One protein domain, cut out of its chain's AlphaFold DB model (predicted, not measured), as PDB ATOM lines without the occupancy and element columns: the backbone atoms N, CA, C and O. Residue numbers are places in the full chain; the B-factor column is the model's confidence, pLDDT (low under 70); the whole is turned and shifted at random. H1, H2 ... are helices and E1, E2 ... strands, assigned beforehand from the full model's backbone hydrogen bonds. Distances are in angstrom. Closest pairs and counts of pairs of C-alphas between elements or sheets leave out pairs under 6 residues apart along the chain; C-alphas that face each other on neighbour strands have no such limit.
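This is residues 163 to 322 of the 413 residues of an uncharacterized protein of Nitrososphaerales archaeon (UniProt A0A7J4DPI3). A small twisted sheet of three parallel strands lies in the core, with the two long helices H2 and H5 covering one face and H6 the other, in three layers. H2 runs on past the sheet to H3 at one end of the elongated outline, while H1 and H4 sit side by side where E1 and E2 end. The 160 printed residues, mostly helix by class, have six named helices and three named strands, in the order E1 H1 H2 H3 E2 H4 H5 E3 H6; the sheet's order is E1 E2 E3. The whole is only just compact, close to loose, with a radius of gyration of the C-alphas of 17.8 A and spans of 55 by 30 by 25 A.

E1, residues 166 to 172, begins at C-alpha 166, (22.207, 70.627, 49.482), and measures 18.8 A. H1 is residues 173 to 178. H2, residues 184 to 214, measures 44.5 A and ends at C-alpha 214, (7.907, 66.268, 56.926). H3 is residues 219 to 223, E2 residues 235 to 240 and H4 residues 242 to 250. H5, residues 256 to 281, measures 37.1 A. E3 is residues 285 to 289. H6, residues 294 to 306, measures 17.6 A and ends at C-alpha 306, (31.515, 70.723, 19.021).

The sheet is strongly twisted, only just, with C-alphas up to 4.4 A off its best plane. E1 and E2 are parallel at 28 degrees, with N 236 and O 166 2.8 A apart; E2 and E3 are parallel at 28 degrees, with N 237 and O 286 2.9 A apart, both within hydrogen-bond range. E1, H1 H2 H3, E2 and E2, H4 H5, E3 are strand-helix-strand units, parallel neighbour strands with helices between; the second has a right-handed crossover. H2 lies over E1 and E2 at a height over the sheet of 7.4 A. On the same face H5 lies over E3 at 6.7 A. H6 lies over E1 on the opposite face at 8.1 A. H2, the hub, touches H5 at a steep tilt of 42 degrees, closest at the C-alphas of Asn 192 and Ala 270, 6.3 A. H2 and H3 touch only at the corner, closest at the C-alphas of Ile 213 and Asn 222, 5.4 A. H1 and H4 touch, closest at the C-alphas of Pro 174 and Ala 245, 4.3 A. In H1, H3, H4, H5 and H6 every O i to N i+4 pair is within hydrogen-bond range; in H2, 26 of 27 are.

The C-alphas of Ile 223 and Lys 253, the two farthest apart, are 55.8 A apart. The printed part has no cut. The link from H3 to E2, 11 residues, is long. Residues 307 to 322 hold no named element. Residues 223 to 231 have pLDDT under 70, and the mean of the printed part is 91.0.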
ATOM      1  N   ASN A 163      24.581  70.822  60.635       77.25
ATOM      2  CA  ASN A 163      24.110  71.448  59.386       77.25
ATOM      3  C   ASN A 163      24.046  70.447  58.228       77.25
ATOM      4  O   ASN A 163      25.040  69.765  57.959       77.25
ATOM      5  N   ILE A 164      22.940  70.465  57.482       85.31
ATOM      6  CA  ILE A 164      22.810  69.821  56.165       85.31
ATOM      7  C   ILE A 164      23.183  70.844  55.099       85.31
ATOM      8  O   ILE A 164      22.945  72.035  55.281       85.31
ATOM      9  N   VAL A 165      23.759  70.392  53.988       88.88
ATOM     10  CA  VAL A 165      23.982  71.215  52.795       88.88
ATOM     11  C   VAL A 165      23.421  70.481  51.594       88.88
ATOM     12  O   VAL A 165      23.709  69.298  51.424       88.88
ATOM     13  N   LEU A 166      22.667  71.181  50.747       89.25
ATOM     14  CA  LEU A 166      22.207  70.627  49.482       89.25
ATOM     15  C   LEU A 166      23.152  71.070  48.362       89.25
ATOM     16  O   LEU A 166      23.283  72.258  48.071       89.25
ATOM     17  N   HIS A 167      23.818  70.102  47.738       84.50
ATOM     18  CA  HIS A 167      24.788  70.309  46.665       84.50
ATOM     19  C   HIS A 167      24.609  69.220  45.602       84.50
ATOM     20  O   HIS A 167      24.624  68.044  45.955       84.50
ATOM     21  N   ALA A 168      24.406  69.602  44.333       82.06
ATOM     22  CA  ALA A 168      24.296  68.660  43.199       82.06
ATOM     23  C   ALA A 168      24.135  69.318  41.811       82.06
ATOM     24  O   ALA A 168      24.016  68.605  40.817       82.06
ATOM     25  N   VAL A 169      24.019  70.649  41.717       94.06
ATOM     26  CA  VAL A 169      23.773  71.321  40.433       94.06
ATOM     27  C   VAL A 169      25.058  71.969  39.954       94.06
ATOM     28  O   VAL A 169      25.539  72.924  40.565       94.06
ATOM     29  N   SER A 170      25.573  71.462  38.839       96.50
ATOM     30  CA  SER A 170      26.845  71.891  38.262       96.50
ATOM     31  C   SER A 170      26.615  72.565  36.915       96.50
ATOM     32  O   SER A 170      25.832  72.099  36.088       96.50
ATOM     33  N   ILE A 171      27.292  73.688  36.691       97.88
ATOM     34  CA  ILE A 171      27.198  74.473  35.460       97.88
ATOM     35  C   ILE A 171      28.438  74.211  34.609       97.88
ATOM     36  O   ILE A 171      29.570  74.411  35.053       97.88
ATOM     37  N   ASN A 172      28.204  73.802  33.364       97.94
ATOM     38  CA  ASN A 172      29.229  73.611  32.343       97.94
ATOM     39  C   ASN A 172      29.650  74.976  31.770       97.94
ATOM     40  O   ASN A 172      29.036  75.474  30.825       97.94
ATOM     41  N   LEU A 173      30.668  75.610  32.359       98.12
ATOM     42  CA  LEU A 173      31.168  76.897  31.869       98.12
ATOM     43  C   LEU A 173      31.792  76.814  30.463       98.12
ATOM     44  O   LEU A 173      31.504  77.711  29.664       98.12
ATOM     45  N   PRO A 174      32.590  75.781  30.110       97.69
ATOM     46  CA  PRO A 174      33.161  75.650  28.770       97.69
ATOM     47  C   PRO A 174      32.104  75.688  27.673       97.69
ATOM     48  O   PRO A 174      32.255  76.441  26.710       97.69
ATOM     49  N   ARG A 175      30.984  74.976  27.863       97.62
ATOM     50  CA  ARG A 175      29.848  74.991  26.933       97.62
ATOM     51  C   ARG A 175      29.387  76.404  26.626       97.62
ATOM     52  O   ARG A 175      29.270  76.779  25.461       97.62
ATOM     53  N   LEU A 176      29.132  77.189  27.671       98.00
ATOM     54  CA  LEU A 176      28.658  78.561  27.518       98.00
ATOM     55  C   LEU A 176      29.709  79.411  26.798       98.00
ATOM     56  O   LEU A 176      29.349  80.208  25.934       98.00
ATOM     57  N   ALA A 177      30.998  79.215  27.091       97.50
ATOM     58  CA  ALA A 177      32.088  79.948  26.452       97.50
ATOM     59  C   ALA A 177      32.204  79.628  24.953       97.50
ATOM     60  O   ALA A 177      32.297  80.548  24.134       97.50
ATOM     61  N   TYR A 178      32.107  78.352  24.564       96.88
ATOM     62  CA  TYR A 178      32.148  77.947  23.156       96.88
ATOM     63  C   TYR A 178      31.012  78.554  22.342       96.88
ATOM     64  O   TYR A 178      31.221  78.934  21.191       96.88
ATOM     65  N   GLU A 179      29.825  78.666  22.932       96.25
ATOM     66  CA  GLU A 179      28.656  79.260  22.286       96.25
ATOM     67  C   GLU A 179      28.623  80.789  22.375       96.25
ATOM     68  O   GLU A 179      27.638  81.396  21.952       96.25
ATOM     69  N   SER A 180      29.641  81.412  22.970       96.44
ATOM     70  CA  SER A 180      29.703  82.864  23.138       96.44
ATOM     71  C   SER A 180      30.576  83.560  22.102       96.44
ATOM     72  O   SER A 180      30.740  84.770  22.167       96.44
ATOM     73  N   ASN A 181      31.150  82.818  21.147       92.75
ATOM     74  CA  ASN A 181      32.002  83.367  20.085       92.75
ATOM     75  C   ASN A 181      33.126  84.283  20.611       92.75
ATOM     76  O   ASN A 181      33.488  85.257  19.961       92.75
ATOM     77  N   LYS A 182      33.686  83.949  21.784       94.12
ATOM     78  CA  LYS A 182      34.727  84.721  22.491       94.12
ATOM     79  C   LYS A 182      34.292  86.098  23.016       94.12
ATOM     80  O   LYS A 182      35.133  86.860  23.482       94.12
ATOM     81  N   ASP A 183      32.998  86.409  23.000       96.69
ATOM     82  CA  ASP A 183      32.462  87.622  23.614       96.69
ATOM     83  C   ASP A 183      32.252  87.412  25.124       96.69
ATOM     84  O   ASP A 183      31.389  86.648  25.565       96.69
ATOM     85  N   ASP A 184      33.062  88.110  25.919       94.75
ATOM     86  CA  ASP A 184      33.035  88.102  27.385       94.75
ATOM     87  C   ASP A 184      31.684  88.563  27.974       94.75
ATOM     88  O   ASP A 184      31.185  88.007  28.955       94.75
ATOM     89  N   THR A 185      31.050  89.571  27.373       95.88
ATOM     90  CA  THR A 185      29.766  90.103  27.850       95.88
ATOM     91  C   THR A 185      28.638  89.126  27.559       95.88
ATOM     92  O   THR A 185      27.830  88.834  28.444       95.88
ATOM     93  N   TYR A 186      28.613  88.570  26.349       97.38
ATOM     94  CA  TYR A 186      27.624  87.573  25.960       97.38
ATOM     95  C   TYR A 186      27.779  86.277  26.770       97.38
ATOM     96  O   TYR A 186      26.785  85.725  27.247       97.38
ATOM     97  N   PHE A 187      29.017  85.853  27.035       98.12
ATOM     98  CA  PHE A 187      29.313  84.731  27.925       98.12
ATOM     99  C   PHE A 187      28.750  84.935  29.331       98.12
ATOM    100  O   PHE A 187      28.012  84.086  29.834       98.12
ATOM    101  N   ARG A 188      29.027  86.082  29.959       97.19
ATOM    102  CA  ARG A 188      28.480  86.397  31.286       97.19
ATOM    103  C   ARG A 188      26.952  86.475  31.302       97.19
ATOM    104  O   ARG A 188      26.336  86.029  32.268       97.19
ATOM    105  N   ALA A 189      26.328  86.988  30.242       97.25
ATOM    106  CA  ALA A 189      24.871  86.993  30.123       97.25
ATOM    107  C   ALA A 189      24.298  85.563  30.098       97.25
ATOM    108  O   ALA A 189      23.314  85.282  30.785       97.25
ATOM    109  N   LYS A 190      24.951  84.635  29.382       97.62
ATOM    110  CA  LYS A 190      24.592  83.207  29.393       97.62
ATOM    111  C   LYS A 190      24.772  82.563  30.767       97.62
ATOM    112  O   LYS A 190      23.902  81.799  31.180       97.62
ATOM    113  N   VAL A 191      25.852  82.890  31.480       97.75
ATOM    114  CA  VAL A 191      26.082  82.428  32.862       97.75
ATOM    115  C   VAL A 191      24.929  82.859  33.775       97.75
ATOM    116  O   VAL A 191      24.363  82.020  34.472       97.75
ATOM    117  N   ASN A 192      24.504  84.122  33.718       96.75
ATOM    118  CA  ASN A 192      23.356  84.595  34.502       96.75
ATOM    119  C   ASN A 192      22.049  83.881  34.139       96.75
ATOM    120  O   ASN A 192      21.269  83.524  35.023       96.75
ATOM    121  N   LEU A 193      21.800  83.648  32.849       96.69
ATOM    122  CA  LEU A 193      20.585  82.967  32.406       96.69
ATOM    123  C   LEU A 193      20.519  81.519  32.916       96.69
ATOM    124  O   LEU A 193      19.488  81.101  33.446       96.69
ATOM    125  N   ILE A 194      21.614  80.759  32.797       97.56
ATOM    126  CA  ILE A 194      21.633  79.371  33.270       97.56
ATOM    127  C   ILE A 194      21.596  79.294  34.801       97.56
ATOM    128  O   ILE A 194      20.967  78.387  35.343       97.56
ATOM    129  N   LEU A 195      22.188  80.268  35.506       97.25
ATOM    130  CA  LEU A 195      22.129  80.344  36.967       97.25
ATOM    131  C   LEU A 195      20.692  80.452  37.468       97.25
ATOM    132  O   LEU A 195      20.335  79.733  38.391       97.25
ATOM    133  N   LYS A 196      19.838  81.259  36.829       96.25
ATOM    134  CA  LYS A 196      18.409  81.336  37.188       96.25
ATOM    135  C   LYS A 196      17.713  79.978  37.102       96.25
ATOM    136  O   LYS A 196      16.908  79.637  37.965       96.25
ATOM    137  N   THR A 197      18.068  79.183  36.092       96.19
ATOM    138  CA  THR A 197      17.547  77.818  35.929       96.19
ATOM    139  C   THR A 197      18.074  76.893  37.029       96.19
ATOM    140  O   THR A 197      17.297  76.172  37.649       96.19
ATOM    141  N   ALA A 198      19.378  76.950  37.318       96.94
ATOM    142  CA  ALA A 198      20.011  76.162  38.377       96.94
ATOM    143  C   ALA A 198      19.440  76.478  39.771       96.94
ATOM    144  O   ALA A 198      19.181  75.564  40.549       96.94
ATOM    145  N   ILE A 199      19.203  77.760  40.061       96.06
ATOM    146  CA  ILE A 199      18.588  78.250  41.299       96.06
ATOM    147  C   ILE A 199      17.180  77.676  41.454       96.06
ATOM    148  O   ILE A 199      16.885  77.067  42.477       96.06
ATOM    149  N   SER A 200      16.339  77.807  40.422       94.69
ATOM    150  CA  SER A 200      14.971  77.276  40.435       94.69
ATOM    151  C   SER A 200      14.944  75.757  40.657       94.69
ATOM    152  O   SER A 200      14.212  75.259  41.514       94.69
ATOM    153  N   ALA A 201      15.810  75.016  39.958       94.94
ATOM    154  CA  ALA A 201      15.916  73.566  40.111       94.94
ATOM    155  C   ALA A 201      16.355  73.154  41.526       94.94
ATOM    156  O   ALA A 201      15.821  72.198  42.091       94.94
ATOM    157  N   LEU A 202      17.322  73.867  42.110       94.12
ATOM    158  CA  LEU A 202      17.843  73.555  43.438       94.12
ATOM    159  C   LEU A 202      16.847  73.920  44.550       94.12
ATOM    160  O   LEU A 202      16.717  73.157  45.504       94.12
ATOM    161  N   SER A 203      16.110  75.022  44.385       93.06
ATOM    162  CA  SER A 203      15.006  75.428  45.263       93.06
ATOM    163  C   SER A 203      13.874  74.390  45.243       93.06
ATOM    164  O   SER A 203      13.517  73.838  46.279       93.06
ATOM    165  N   THR A 204      13.435  73.971  44.049       93.69
ATOM    166  CA  THR A 204      12.433  72.895  43.890       93.69
ATOM    167  C   THR A 204      12.892  71.594  44.557       93.69
ATOM    168  O   THR A 204      12.132  70.918  45.245       93.69
ATOM    169  N   ARG A 205      14.169  71.222  44.388       92.88
ATOM    170  CA  ARG A 205      14.724  70.026  45.035       92.88
ATOM    171  C   ARG A 205      14.711  70.140  46.558       92.88
ATOM    172  O   ARG A 205      14.474  69.137  47.227       92.88
ATOM    173  N   ARG A 206      14.986  71.326  47.102       90.94
ATOM    174  CA  ARG A 206      14.906  71.573  48.541       90.94
ATOM    175  C   ARG A 206      13.478  71.369  49.044       90.94
ATOM    176  O   ARG A 206      13.315  70.652  50.020       90.94
ATOM    177  N   GLU A 207      12.472  71.907  48.358       90.69
ATOM    178  CA  GLU A 207      11.059  71.714  48.724       90.69
ATOM    179  C   GLU A 207      10.672  70.228  48.766       90.69
ATOM    180  O   GLU A 207      10.020  69.785  49.708       90.69
ATOM    181  N   ILE A 208      11.134  69.435  47.792       91.62
ATOM    182  CA  ILE A 208      10.918  67.978  47.777       91.62
ATOM    183  C   ILE A 208      11.560  67.312  49.001       91.62
ATOM    184  O   ILE A 208      10.947  66.451  49.628       91.62
ATOM    185  N   ILE A 209      12.789  67.696  49.357       89.44
ATOM    186  CA  ILE A 209      13.478  67.149  50.534       89.44
ATOM    187  C   ILE A 209      12.750  67.556  51.819       89.44
ATOM    188  O   ILE A 209      12.548  66.708  52.684       89.44
ATOM    189  N   ASP A 210      12.316  68.810  51.935       86.75
ATOM    190  CA  ASP A 210      11.569  69.301  53.095       86.75
ATOM    191  C   ASP A 210      10.231  68.539  53.255       86.75
ATOM    192  O   ASP A 210       9.888  68.137  54.369       86.75
ATOM    193  N   ASP A 211       9.526  68.230  52.158       89.88
ATOM    194  CA  ASP A 211       8.328  67.372  52.156       89.88
ATOM    195  C   ASP A 211       8.639  65.923  52.581       89.88
ATOM    196  O   ASP A 211       7.927  65.345  53.407       89.88
ATOM    197  N   MET A 212       9.740  65.338  52.094       90.25
ATOM    198  CA  MET A 212      10.192  64.004  52.517       90.25
ATOM    199  C   MET A 212      10.537  63.954  54.011       90.25
ATOM    200  O   MET A 212      10.178  62.988  54.692       90.25
ATOM    201  N   ILE A 213      11.201  64.994  54.534       86.50
ATOM    202  CA  ILE A 213      11.477  65.142  55.967       86.50
ATOM    203  C   ILE A 213      10.153  65.238  56.723       86.50
ATOM    204  O   ILE A 213       9.956  64.476  57.665       86.50
ATOM    205  N   GLY A 214       9.221  66.097  56.294       85.69
ATOM    206  CA  GLY A 214       7.907  66.268  56.926       85.69
ATOM    207  C   GLY A 214       7.074  64.983  56.981       85.69
ATOM    208  O   GLY A 214       6.377  64.743  57.965       85.69
ATOM    209  N   LYS A 215       7.211  64.110  55.977       90.75
ATOM    210  CA  LYS A 215       6.572  62.783  55.912       90.75
ATOM    211  C   LYS A 215       7.295  61.690  56.709       90.75
ATOM    212  O   LYS A 215       6.820  60.560  56.745       90.75
ATOM    213  N   GLY A 216       8.436  61.997  57.326       87.75
ATOM    214  CA  GLY A 216       9.216  61.035  58.110       87.75
ATOM    215  C   GLY A 216       9.990  60.013  57.272       87.75
ATOM    216  O   GLY A 216      10.416  58.996  57.808       87.75
ATOM    217  N   LEU A 217      10.196  60.273  55.974       89.81
ATOM    218  CA  LEU A 217      10.971  59.395  55.083       89.81
ATOM    219  C   LEU A 217      12.486  59.509  55.306       89.81
ATOM    220  O   LEU A 217      13.240  58.648  54.861       89.81
ATOM    221  N   LEU A 218      12.911  60.569  55.993       87.00
ATOM    222  CA  LEU A 218      14.285  60.823  56.427       87.00
ATOM    223  C   LEU A 218      14.287  60.915  57.962       87.00
ATOM    224  O   LEU A 218      14.260  62.021  58.515       87.00
ATOM    225  N   PRO A 219      14.166  59.771  58.664       83.31
ATOM    226  CA  PRO A 219      13.903  59.734  60.100       83.31
ATOM    227  C   PRO A 219      14.990  60.423  60.927       83.31
ATOM    228  O   PRO A 219      14.654  61.081  61.911       83.31
ATOM    229  N   LEU A 220      16.268  60.353  60.539       81.25
ATOM    230  CA  LEU A 220      17.319  61.061  61.275       81.25
ATOM    231  C   LEU A 220      17.178  62.568  61.156       81.25
ATOM    232  O   LEU A 220      17.392  63.270  62.144       81.25
ATOM    233  N   LEU A 221      16.826  63.070  59.973       76.81
ATOM    234  CA  LEU A 221      16.616  64.499  59.759       76.81
ATOM    235  C   LEU A 221      15.308  64.993  60.393       76.81
ATOM    236  O   LEU A 221      15.247  66.135  60.843       76.81
ATOM    237  N   ASN A 222      14.286  64.137  60.472       77.31
ATOM    238  CA  ASN A 222      13.004  64.448  61.106       77.31
ATOM    239  C   ASN A 222      13.107  64.480  62.647       77.31
ATOM    240  O   ASN A 222      12.689  65.450  63.275       77.31
ATOM    241  N   ILE A 223      13.709  63.459  63.270       67.44
ATOM    242  CA  ILE A 223      13.752  63.314  64.739       67.44
ATOM    243  C   ILE A 223      14.743  64.301  65.377       67.44
ATOM    244  O   ILE A 223      14.540  64.759  66.501       67.44
ATOM    245  N   ASN A 224      15.804  64.678  64.659       63.09
ATOM    246  CA  ASN A 224      16.894  65.489  65.201       63.09
ATOM    247  C   ASN A 224      16.777  66.989  64.899       63.09
ATOM    248  O   ASN A 224      17.802  67.662  64.853       63.09
ATOM    249  N   THR A 225      15.579  67.552  64.732       59.66
ATOM    250  CA  THR A 225      15.390  68.987  64.399       59.66
ATOM    251  C   THR A 225      16.071  69.964  65.376       59.66
ATOM    252  O   THR A 225      16.455  71.064  64.982       59.66
ATOM    253  N   GLY A 226      16.286  69.565  66.638       57.19
ATOM    254  CA  GLY A 226      17.055  70.335  67.630       57.19
ATOM    255  C   GLY A 226      18.585  70.211  67.519       57.19
ATOM    256  O   GLY A 226      19.309  71.046  68.059       57.19
ATOM    257  N   ILE A 227      19.089  69.188  66.822       60.03
ATOM    258  CA  ILE A 227      20.523  68.916  66.621       60.03
ATOM    259  C   ILE A 227      20.944  69.334  65.210       60.03
ATOM    260  O   ILE A 227      21.962  70.001  65.059       60.03
ATOM    261  N   ILE A 228      20.163  68.977  64.190       65.50
ATOM    262  CA  ILE A 228      20.396  69.284  62.781       65.50
ATOM    263  C   ILE A 228      19.305  70.248  62.313       65.50
ATOM    264  O   ILE A 228      18.135  69.880  62.231       65.50
ATOM    265  N   SER A 229      19.683  71.487  61.990       64.62
ATOM    266  CA  SER A 229      18.716  72.472  61.493       64.62
ATOM    267  C   SER A 229      18.373  72.213  60.024       64.62
ATOM    268  O   SER A 229      19.256  72.246  59.163       64.62
ATOM    269  N   ASN A 230      17.086  72.015  59.737       65.38
ATOM    270  CA  ASN A 230      16.513  72.039  58.386       65.38
ATOM    271  C   ASN A 230      15.926  73.417  58.013       65.38
ATOM    272  O   ASN A 230      15.529  73.630  56.874       65.38
ATOM    273  N   GLN A 231      15.905  74.381  58.942       66.75
ATOM    274  CA  GLN A 231      15.286  75.695  58.717       66.75
ATOM    275  C   GLN A 231      16.029  76.533  57.669       66.75
ATOM    276  O   GLN A 231      15.420  77.349  56.981       66.75
ATOM    277  N   LYS A 232      17.352  76.356  57.564       74.31
ATOM    278  CA  LYS A 232      18.209  77.043  56.589       74.31
ATOM    279  C   LYS A 232      19.268  76.089  56.053       74.31
ATOM    280  O   LYS A 232      20.395  76.055  56.550       74.31
ATOM    281  N   ILE A 233      18.896  75.315  55.038       84.31
ATOM    282  CA  ILE A 233      19.819  74.461  54.287       84.31
ATOM    283  C   ILE A 233      20.530  75.342  53.245       84.31
ATOM    284  O   ILE A 233      19.856  75.883  52.369       84.31
ATOM    285  N   PRO A 234      21.865  75.519  53.305       88.00
ATOM    286  CA  PRO A 234      22.595  76.193  52.242       88.00
ATOM    287  C   PRO A 234      22.468  75.408  50.932       88.00
ATOM    288  O   PRO A 234      22.654  74.186  50.908       88.00
ATOM    289  N   LEU A 235      22.198  76.130  49.848       93.25
ATOM    290  CA  LEU A 235      22.002  75.598  48.505       93.25
ATOM    291  C   LEU A 235      23.229  75.913  47.645       93.25
ATOM    292  O   LEU A 235      23.491  77.068  47.312       93.25
ATOM    293  N   ILE A 236      24.021  74.899  47.305       95.19
ATOM    294  CA  ILE A 236      25.309  75.086  46.630       95.19
ATOM    295  C   ILE A 236      25.213  74.729  45.145       95.19
ATOM    296  O   ILE A 236      24.837  73.613  44.782       95.19
ATOM    297  N   ILE A 237      25.620  75.674  44.297       96.94
ATOM    298  CA  ILE A 237      25.768  75.510  42.846       96.94
ATOM    299  C   ILE A 237      27.262  75.410  42.527       96.94
ATOM    300  O   ILE A 237      28.054  76.237  42.986       96.94
ATOM    301  N   ASN A 238      27.658  74.409  41.748       97.25
ATOM    302  CA  ASN A 238      29.048  74.185  41.359       97.25
ATOM    303  C   ASN A 238      29.344  74.748  39.966       97.25
ATOM    304  O   ASN A 238      28.531  74.639  39.047       97.25
ATOM    305  N   LEU A 239      30.526  75.329  39.785       97.19
ATOM    306  CA  LEU A 239      31.043  75.735  38.482       97.19
ATOM    307  C   LEU A 239      32.130  74.764  38.033       97.19
ATOM    308  O   LEU A 239      33.126  74.567  38.730       97.19
ATOM    309  N   THR A 240      31.956  74.201  36.840       96.62
ATOM    310  CA  THR A 240      32.894  73.251  36.234       96.62
ATOM    311  C   THR A 240      33.529  73.845  34.986       96.62
ATOM    312  O   THR A 240      32.837  74.449  34.166       96.62
ATOM    313  N   GLY A 241      34.842  73.656  34.836       95.94
ATOM    314  CA  GLY A 241      35.611  74.049  33.657       95.94
ATOM    315  C   GLY A 241      35.880  75.551  33.545       95.94
ATOM    316  O   GLY A 241      35.844  76.112  32.451       95.94
ATOM    317  N   LEU A 242      36.096  76.239  34.673       95.69
ATOM    318  CA  LEU A 242      36.384  77.680  34.665       95.69
ATOM    319  C   LEU A 242      37.654  78.002  33.863       95.69
ATOM    320  O   LEU A 242      37.679  78.986  33.128       95.69
ATOM    321  N   ASP A 243      38.682  77.164  33.977       93.69
ATOM    322  CA  ASP A 243      39.976  77.373  33.327       93.69
ATOM    323  C   ASP A 243      39.878  77.229  31.800       93.69
ATOM    324  O   ASP A 243      40.368  78.075  31.049       93.69
ATOM    325  N   GLU A 244      39.152  76.209  31.334       95.94
ATOM    326  CA  GLU A 244      38.857  75.989  29.919       95.94
ATOM    327  C   GLU A 244      37.927  77.065  29.343       95.94
ATOM    328  O   GLU A 244      38.090  77.468  28.189       95.94
ATOM    329  N   ALA A 245      36.974  77.574  30.132       96.88
ATOM    330  CA  ALA A 245      36.121  78.689  29.725       96.88
ATOM    331  C   ALA A 245      36.932  79.981  29.535       96.88
ATOM    332  O   ALA A 245      36.763  80.667  28.527       96.88
ATOM    333  N   ILE A 246      37.855  80.290  30.455       95.88
ATOM    334  CA  ILE A 246      38.768  81.438  30.336       95.88
ATOM    335  C   ILE A 246      39.618  81.316  29.069       95.88
ATOM    336  O   ILE A 246      39.704  82.278  28.304       95.88
ATOM    337  N   ASP A 247      40.187  80.137  28.807       94.75
ATOM    338  CA  ASP A 247      40.979  79.887  27.596       94.75
ATOM    339  C   ASP A 247      40.149  79.964  26.315       94.75
ATOM    340  O   ASP A 247      40.636  80.444  25.292       94.75
ATOM    341  N   SER A 248      38.882  79.554  26.359       95.38
ATOM    342  CA  SER A 248      37.980  79.709  25.220       95.38
ATOM    343  C   SER A 248      37.705  81.179  24.893       95.38
ATOM    344  O   SER A 248      37.548  81.504  23.716       95.38
ATOM    345  N   ILE A 249      37.619  82.057  25.899       96.69
ATOM    346  CA  ILE A 249      37.322  83.486  25.710       96.69
ATOM    347  C   ILE A 249      38.585  84.280  25.349       96.69
ATOM    348  O   ILE A 249      38.592  84.985  24.342       96.69
ATOM    349  N   LEU A 250      39.658  84.163  26.138       95.06
ATOM    350  CA  LEU A 250      40.879  84.968  25.968       95.06
ATOM    351  C   LEU A 250      41.910  84.332  25.025       95.06
ATOM    352  O   LEU A 250      42.764  85.030  24.482       95.06
ATOM    353  N   GLY A 251      41.845  83.016  24.825       91.44
ATOM    354  CA  GLY A 251      42.898  82.235  24.183       91.44
ATOM    355  C   GLY A 251      43.977  81.763  25.165       91.44
ATOM    356  O   GLY A 251      44.237  82.375  26.198       91.44
ATOM    357  N   THR A 252      44.674  80.687  24.795       86.81
ATOM    358  CA  THR A 252      45.651  79.976  25.647       86.81
ATOM    359  C   THR A 252      46.941  80.746  25.945       86.81
ATOM    360  O   THR A 252      47.746  80.300  26.758       86.81
ATOM    361  N   LYS A 253      47.162  81.890  25.287       90.38
ATOM    362  CA  LYS A 253      48.339  82.757  25.478       90.38
ATOM    363  C   LYS A 253      48.081  83.927  26.435       90.38
ATOM    364  O   LYS A 253      48.962  84.767  26.601       90.38
ATOM    365  N   ALA A 254      46.884  84.017  27.015       91.69
ATOM    366  CA  ALA A 254      46.532  85.082  27.945       91.69
ATOM    367  C   ALA A 254      47.430  85.055  29.187       91.69
ATOM    368  O   ALA A 254      47.727  83.991  29.735       91.69
ATOM    369  N   THR A 255      47.831  86.235  29.653       93.19
ATOM    370  CA  THR A 255      48.676  86.361  30.843       93.19
ATOM    371  C   THR A 255      47.910  85.963  32.102       93.19
ATOM    372  O   THR A 255      46.710  86.210  32.224       93.19
ATOM    373  N   THR A 256      48.622  85.445  33.102       91.56
ATOM    374  CA  THR A 256      48.123  85.141  34.455       91.56
ATOM    375  C   THR A 256      47.203  86.240  35.018       91.56
ATOM    376  O   THR A 256      46.142  85.980  35.591       91.56
ATOM    377  N   LYS A 257      47.564  87.513  34.809       92.00
ATOM    378  CA  LYS A 257      46.795  88.670  35.287       92.00
ATOM    379  C   LYS A 257      45.465  88.845  34.548       92.00
ATOM    380  O   LYS A 257      44.454  89.164  35.177       92.00
ATOM    381  N   GLU A 258      45.450  88.660  33.230       94.31
ATOM    382  CA  GLU A 258      44.229  88.735  32.418       94.31
ATOM    383  C   GLU A 258      43.270  87.599  32.766       94.31
ATOM    384  O   GLU A 258      42.078  87.850  32.972       94.31
ATOM    385  N   ARG A 259      43.805  86.383  32.930       95.00
ATOM    386  CA  ARG A 259      43.052  85.202  33.366       95.00
ATOM    387  C   ARG A 259      42.373  85.436  34.709       95.00
ATOM    388  O   ARG A 259      41.151  85.341  34.800       95.00
ATOM    389  N   GLY A 260      43.138  85.845  35.726       94.38
ATOM    390  CA  GLY A 260      42.613  86.124  37.065       94.38
ATOM    391  C   GLY A 260      41.565  87.241  37.074       94.38
ATOM    392  O   GLY A 260      40.563  87.151  37.787       94.38
ATOM    393  N   LYS A 261      41.736  88.276  36.236       95.19
ATOM    394  CA  LYS A 261      40.751  89.359  36.080       95.19
ATOM    395  C   LYS A 261      39.441  88.849  35.478       95.19
ATOM    396  O   LYS A 261      38.378  89.203  35.988       95.19
ATOM    397  N   LEU A 262      39.497  88.043  34.417       95.62
ATOM    398  CA  LEU A 262      38.298  87.470  33.807       95.62
ATOM    399  C   LEU A 262      37.609  86.486  34.762       95.62
ATOM    400  O   LEU A 262      36.414  86.633  35.007       95.62
ATOM    401  N   ALA A 263      38.363  85.566  35.371       96.44
ATOM    402  CA  ALA A 263      37.864  84.643  36.391       96.44
ATOM    403  C   ALA A 263      37.117  85.392  37.502       96.44
ATOM    404  O   ALA A 263      35.976  85.072  37.831       96.44
ATOM    405  N   GLY A 264      37.733  86.460  38.018       96.25
ATOM    406  CA  GLY A 264      37.143  87.326  39.027       96.25
ATOM    407  C   GLY A 264      35.805  87.921  38.589       96.25
ATOM    408  O   GLY A 264      34.861  87.851  39.368       96.25
ATOM    409  N   LYS A 265      35.705  88.448  37.360       96.06
ATOM    410  CA  LYS A 265      34.456  89.016  36.821       96.06
ATOM    411  C   LYS A 265      33.353  87.971  36.654       96.06
ATOM    412  O   LYS A 265      32.197  88.268  36.940       96.06
ATOM    413  N   ILE A 266      33.698  86.777  36.170       96.88
ATOM    414  CA  ILE A 266      32.744  85.670  35.991       96.88
ATOM    415  C   ILE A 266      32.153  85.287  37.346       96.88
ATOM    416  O   ILE A 266      30.934  85.224  37.493       96.88
ATOM    417  N   VAL A 267      33.019  85.097  38.347       97.00
ATOM    418  CA  VAL A 267      32.600  84.736  39.702       97.00
ATOM    419  C   VAL A 267      31.802  85.862  40.357       97.00
ATOM    420  O   VAL A 267      30.781  85.570  40.967       97.00
ATOM    421  N   ASP A 268      32.195  87.131  40.203       96.00
ATOM    422  CA  ASP A 268      31.429  88.272  40.736       96.00
ATOM    423  C   ASP A 268      30.016  88.324  40.149       96.00
ATOM    424  O   ASP A 268      29.043  88.438  40.889       96.00
ATOM    425  N   THR A 269      29.907  88.165  38.828       95.50
ATOM    426  CA  THR A 269      28.623  88.176  38.112       95.50
ATOM    427  C   THR A 269      27.717  87.043  38.592       95.50
ATOM    428  O   THR A 269      26.556  87.265  38.928       95.50
ATOM    429  N   ALA A 270      28.270  85.831  38.702       96.94
ATOM    430  CA  ALA A 270      27.543  84.677  39.212       96.94
ATOM    431  C   ALA A 270      27.117  84.859  40.679       96.94
ATOM    432  O   ALA A 270      25.981  84.559  41.040       96.94
ATOM    433  N   MET A 271      28.019  85.376  41.521       95.25
ATOM    434  CA  MET A 271      27.760  85.647  42.937       95.25
ATOM    435  C   MET A 271      26.659  86.697  43.134       95.25
ATOM    436  O   MET A 271      25.854  86.567  44.058       95.25
ATOM    437  N   GLU A 272      26.619  87.729  42.292       95.19
ATOM    438  CA  GLU A 272      25.576  88.755  42.313       95.19
ATOM    439  C   GLU A 272      24.200  88.157  41.990       95.19
ATOM    440  O   GLU A 272      23.258  88.353  42.761       95.19
ATOM    441  N   GLU A 273      24.090  87.365  40.917       95.88
ATOM    442  CA  GLU A 273      22.832  86.713  40.529       95.88
ATOM    443  C   GLU A 273      22.316  85.772  41.629       95.88
ATOM    444  O   GLU A 273      21.161  85.901  42.041       95.88
ATOM    445  N   ILE A 274      23.162  84.886  42.182       94.94
ATOM    446  CA  ILE A 274      22.720  83.974  43.253       94.94
ATOM    447  C   ILE A 274      22.329  84.727  44.529       94.94
ATOM    448  O   ILE A 274      21.391  84.324  45.211       94.94
ATOM    449  N   THR A 275      23.003  85.838  44.853       93.56
ATOM    450  CA  THR A 275      22.690  86.633  46.049       93.56
ATOM    451  C   THR A 275      21.359  87.359  45.874       93.56
ATOM    452  O   THR A 275      20.543  87.401  46.794       93.56
ATOM    453  N   ASN A 276      21.123  87.935  44.694       94.50
ATOM    454  CA  ASN A 276      19.888  88.648  44.386       94.50
ATOM    455  C   ASN A 276      18.688  87.700  44.338       94.50
ATOM    456  O   ASN A 276      17.633  88.018  44.885       94.50
ATOM    457  N   SER A 277      18.855  86.533  43.722       93.19
ATOM    458  CA  SER A 277      17.811  85.512  43.650       93.19
ATOM    459  C   SER A 277      17.567  84.839  45.006       93.19
ATOM    460  O   SER A 277      16.413  84.696  45.399       93.19
ATOM    461  N   GLY A 278      18.615  84.561  45.789       91.62
ATOM    462  CA  GLY A 278      18.482  84.053  47.159       91.62
ATOM    463  C   GLY A 278      17.683  84.982  48.073       91.62
ATOM    464  O   GLY A 278      16.754  84.540  48.742       91.62
ATOM    465  N   LYS A 279      17.934  86.298  48.017       92.44
ATOM    466  CA  LYS A 279      17.136  87.293  48.762       92.44
ATOM    467  C   LYS A 279      15.653  87.281  48.388       92.44
ATOM    468  O   LYS A 279      14.820  87.485  49.263       92.44
ATOM    469  N   LYS A 280      15.325  87.076  47.107       92.94
ATOM    470  CA  LYS A 280      13.932  87.020  46.628       92.94
ATOM    471  C   LYS A 280      13.216  85.754  47.091       92.94
ATOM    472  O   LYS A 280      12.037  85.824  47.408       92.94
ATOM    473  N   LEU A 281      13.930  84.630  47.121       90.38
ATOM    474  CA  LEU A 281      13.396  83.326  47.519       90.38
ATOM    475  C   LEU A 281      13.438  83.098  49.040       90.38
ATOM    476  O   LEU A 281      12.807  82.175  49.538       90.38
ATOM    477  N   GLY A 282      14.163  83.933  49.791       89.69
ATOM    478  CA  GLY A 282      14.397  83.712  51.220       89.69
ATOM    479  C   GLY A 282      15.355  82.546  51.494       89.69
ATOM    480  O   GLY A 282      15.299  81.940  52.562       89.69
ATOM    481  N   GLU A 283      16.232  82.234  50.538       89.81
ATOM    482  CA  GLU A 283      17.138  81.086  50.568       89.81
ATOM    483  C   GLU A 283      18.605  81.517  50.498       89.81
ATOM    484  O   GLU A 283      18.960  82.546  49.917       89.81
ATOM    485  N   GLU A 284      19.484  80.699  51.074       90.44
ATOM    486  CA  GLU A 284      20.918  80.971  51.143       90.44
ATOM    487  C   GLU A 284      21.661  80.155  50.083       90.44
ATOM    488  O   GLU A 284      21.952  78.971  50.275       90.44
ATOM    489  N   PHE A 285      21.989  80.798  48.962       93.12
ATOM    490  CA  PHE A 285      22.755  80.177  47.883       93.12
ATOM    491  C   PHE A 285      24.261  80.421  48.018       93.12
ATOM    492  O   PHE A 285      24.720  81.498  48.405       93.12
ATOM    493  N   GLY A 286      25.049  79.424  47.624       94.50
ATOM    494  CA  GLY A 286      26.501  79.500  47.548       94.50
ATOM    495  C   GLY A 286      27.028  79.040  46.198       94.50
ATOM    496  O   GLY A 286      26.577  78.039  45.654       94.50
ATOM    497  N   LEU A 287      28.037  79.736  45.683       96.19
ATOM    498  CA  LEU A 287      28.784  79.287  44.513       96.19
ATOM    499  C   LEU A 287      30.001  78.477  44.945       96.19
ATOM    500  O   LEU A 287      30.741  78.908  45.836       96.19
ATOM    501  N   SER A 288      30.248  77.359  44.279       96.44
ATOM    502  CA  SER A 288      31.410  76.515  44.525       96.44
ATOM    503  C   SER A 288      32.196  76.187  43.259       96.44
ATOM    504  O   SER A 288      31.708  76.349  42.142       96.44
ATOM    505  N   SER A 289      33.442  75.774  43.465       95.19
ATOM    506  CA  SER A 289      34.282  75.113  42.469       95.19
ATOM    507  C   SER A 289      34.952  73.937  43.179       95.19
ATOM    508  O   SER A 289      35.993  74.076  43.830       95.19
ATOM    509  N   ILE A 290      34.241  72.811  43.181       94.62
ATOM    510  CA  ILE A 290      34.624  71.557  43.834       94.62
ATOM    511  C   ILE A 290      34.517  70.385  42.858       94.62
ATOM    512  O   ILE A 290      33.844  70.486  41.834       94.62
ATOM    513  N   ALA A 291      35.213  69.292  43.166       91.44
ATOM    514  CA  ALA A 291      35.144  68.072  42.366       91.44
ATOM    515  C   ALA A 291      33.783  67.380  42.536       91.44
ATOM    516  O   ALA A 291      33.290  67.263  43.659       91.44
ATOM    517  N   ASP A 292      33.212  66.921  41.427       90.69
ATOM    518  CA  ASP A 292      32.032  66.059  41.347       90.69
ATOM    519  C   ASP A 292      32.107  65.189  40.069       90.69
ATOM    520  O   ASP A 292      33.131  65.144  39.389       90.69
ATOM    521  N   ASP A 293      31.035  64.482  39.725       88.94
ATOM    522  CA  ASP A 293      30.969  63.585  38.564       88.94
ATOM    523  C   ASP A 293      30.678  64.292  37.220       88.94
ATOM    524  O   ASP A 293      30.621  63.656  36.160       88.94
ATOM    525  N   SER A 294      30.504  65.616  37.223       93.94
ATOM    526  CA  SER A 294      30.072  66.372  36.048       93.94
ATOM    527  C   SER A 294      31.192  66.657  35.050       93.94
ATOM    528  O   SER A 294      30.900  66.744  33.857       93.94
ATOM    529  N   ALA A 295      32.460  66.735  35.480       93.88
ATOM    530  CA  ALA A 295      33.602  67.061  34.617       93.88
ATOM    531  C   ALA A 295      33.672  66.173  33.370       93.88
ATOM    532  O   ALA A 295      33.590  66.670  32.243       93.88
ATOM    533  N   LYS A 296      33.748  64.854  33.573       94.00
ATOM    534  CA  LYS A 296      33.811  63.860  32.497       94.00
ATOM    535  C   LYS A 296      32.614  63.935  31.566       94.00
ATOM    536  O   LYS A 296      32.754  63.953  30.341       94.00
ATOM    537  N   ARG A 297      31.417  63.977  32.155       95.69
ATOM    538  CA  ARG A 297      30.160  64.000  31.407       95.69
ATOM    539  C   ARG A 297      30.071  65.252  30.541       95.69
ATOM    540  O   ARG A 297      29.744  65.140  29.364       95.69
ATOM    541  N   PHE A 298      30.388  66.419  31.100       97.38
ATOM    542  CA  PHE A 298      30.409  67.691  30.383       97.38
ATOM    543  C   PHE A 298      31.424  67.696  29.246       97.38
ATOM    544  O   PHE A 298      31.080  68.111  28.144       97.38
ATOM    545  N   THR A 299      32.630  67.173  29.463       96.62
ATOM    546  CA  THR A 299      33.619  67.062  28.387       96.62
ATOM    547  C   THR A 299      33.110  66.189  27.238       96.62
ATOM    548  O   THR A 299      33.204  66.597  26.082       96.62
ATOM    549  N   ASN A 300      32.508  65.033  27.528       96.12
ATOM    550  CA  ASN A 300      32.018  64.116  26.492       96.12
ATOM    551  C   ASN A 300      30.888  64.723  25.647       96.12
ATOM    552  O   ASN A 300      30.989  64.735  24.421       96.12
ATOM    553  N   ILE A 301      29.858  65.305  26.274       97.62
ATOM    554  CA  ILE A 301      28.742  65.921  25.529       97.62
ATOM    555  C   ILE A 301      29.196  67.150  24.722       97.62
ATOM    556  O   ILE A 301      28.595  67.514  23.706       97.62
ATOM    557  N   ASP A 302      30.247  67.840  25.172       97.81
ATOM    558  CA  ASP A 302      30.862  68.955  24.450       97.81
ATOM    559  C   ASP A 302      31.679  68.463  23.257       97.81
ATOM    560  O   ASP A 302      31.569  69.057  22.183       97.81
ATOM    561  N   ILE A 303      32.403  67.348  23.392       96.88
ATOM    562  CA  ILE A 303      33.095  66.692  22.274       96.88
ATOM    563  C   ILE A 303      32.090  66.240  21.215       96.88
ATOM    564  O   ILE A 303      32.326  66.477  20.032       96.88
ATOM    565  N   GLU A 304      30.973  65.636  21.617       97.06
ATOM    566  CA  GLU A 304      29.928  65.179  20.693       97.06
ATOM    567  C   GLU A 304      29.328  66.334  19.885       97.06
ATOM    568  O   GLU A 304      29.163  66.225  18.672       97.06
ATOM    569  N   LYS A 305      29.041  67.473  20.530       97.50
ATOM    570  CA  LYS A 305      28.381  68.611  19.866       97.50
ATOM    571  C   LYS A 305      29.342  69.556  19.131       97.50
ATOM    572  O   LYS A 305      28.948  70.136  18.124       97.50
ATOM    573  N   PHE A 306      30.565  69.767  19.620       95.50
ATOM    574  CA  PHE A 306      31.515  70.723  19.021       95.50
ATOM    575  C   PHE A 306      32.694  70.076  18.294       95.50
ATOM    576  O   PHE A 306      33.434  70.776  17.602       95.50
ATOM    577  N   GLY A 307      32.879  68.767  18.451       94.88
ATOM    578  CA  GLY A 307      34.044  68.045  17.968       94.88
ATOM    579  C   GLY A 307      35.256  68.196  18.891       94.88
ATOM    580  O   GLY A 307      35.530  69.256  19.459       94.88
ATOM    581  N   LYS A 308      36.049  67.123  18.984       91.44
ATOM    582  CA  LYS A 308      37.249  67.041  19.836       91.44
ATOM    583  C   LYS A 308      38.268  68.161  19.586       91.44
ATOM    584  O   LYS A 308      38.959  68.560  20.512       91.44
ATOM    585  N   ALA A 309      38.362  68.670  18.357       89.12
ATOM    586  CA  ALA A 309      39.314  69.722  17.994       89.12
ATOM    587  C   ALA A 309      38.972  71.099  18.591       89.12
ATOM    588  O   ALA A 309      39.865  71.923  18.768       89.12
ATOM    589  N   ARG A 310      37.691  71.363  18.886       87.56
ATOM    590  CA  ARG A 310      37.234  72.640  19.457       87.56
ATOM    591  C   ARG A 310      37.212  72.623  20.982       87.56
ATOM    592  O   ARG A 310      37.335  73.677  21.602       87.56
ATOM    593  N   VAL A 311      37.042  71.447  21.579       92.69
ATOM    594  CA  VAL A 311      36.997  71.293  23.031       92.69
ATOM    595  C   VAL A 311      38.400  71.424  23.616       92.69
ATOM    596  O   VAL A 311      39.305  70.654  23.307       92.69
ATOM    597  N   ILE A 312      38.563  72.419  24.482       90.31
ATOM    598  CA  ILE A 312      39.793  72.675  25.227       90.31
ATOM    599  C   ILE A 312      39.797  71.746  26.432       90.31
ATOM    600  O   ILE A 312      38.862  71.776  27.223       90.31
ATOM    601  N   ILE A 313      40.840  70.931  26.570       85.00
ATOM    602  CA  ILE A 313      41.025  70.038  27.713       85.00
ATOM    603  C   ILE A 313      42.461  70.196  28.188       85.00
ATOM    604  O   ILE A 313      43.394  69.955  27.422       85.00
ATOM    605  N   LYS A 314      42.634  70.632  29.436       78.75
ATOM    606  CA  LYS A 314      43.962  70.928  30.001       78.75
ATOM    607  C   LYS A 314      44.456  69.862  30.960       78.75
ATOM    608  O   LYS A 314      45.658  69.732  31.170       78.75
ATOM    609  N   SER A 315      43.532  69.133  31.571       74.88
ATOM    610  CA  SER A 315      43.865  68.108  32.545       74.88
ATOM    611  C   SER A 315      44.472  66.874  31.872       74.88
ATOM    612  O   SER A 315      44.072  66.465  30.780       74.88
ATOM    613  N   GLU A 316      45.407  66.225  32.570       72.88
ATOM    614  CA  GLU A 316      45.914  64.901  32.181       72.88
ATOM    615  C   GLU A 316      44.781  63.859  32.129       72.88
ATOM    616  O   GLU A 316      44.827  62.936  31.317       72.88
ATOM    617  N   SER A 317      43.740  64.032  32.957       72.31
ATOM    618  CA  SER A 317      42.568  63.150  33.021       72.31
ATOM    619  C   SER A 317      41.654  63.249  31.800       72.31
ATOM    620  O   SER A 317      40.768  62.416  31.650       72.31
ATOM    621  N   LYS A 318      41.899  64.199  30.887       84.81
ATOM    622  CA  LYS A 318      41.078  64.462  29.696       84.81
ATOM    623  C   LYS A 318      39.638  64.888  30.020       84.81
ATOM    624  O   LYS A 318      38.725  64.634  29.239       84.81
ATOM    625  N   GLU A 319      39.456  65.559  31.149       92.12
ATOM    626  CA  GLU A 319      38.163  66.030  31.655       92.12
ATOM    627  C   GLU A 319      38.258  67.506  32.061       92.12
ATOM    628  O   GLU A 319      39.353  68.024  32.297       92.12
ATOM    629  N   TYR A 320      37.129  68.207  32.144       95.38
ATOM    630  CA  TYR A 320      37.131  69.612  32.545       95.38
ATOM    631  C   TYR A 320      37.619  69.820  33.972       95.38
ATOM    632  O   TYR A 320      37.320  69.046  34.881       95.38
ATOM    633  N   GLN A 321      38.344  70.913  34.187       92.50
ATOM    634  CA  GLN A 321      38.892  71.203  35.496       92.50
ATOM    635  C   GLN A 321      37.808  71.592  36.511       92.50
ATOM    636  O   GLN A 321      36.995  72.490  36.290       92.50
ATOM    637  N   GLN A 322      37.864  70.960  37.683       91.19
ATOM    638  CA  GLN A 322      37.042  71.304  38.852       91.19
ATOM    639  C   GLN A 322      37.860  71.620  40.101       91.19
ATOM    640  O   GLN A 322      37.431  72.396  40.950       91.19
TER     641      GLN A 322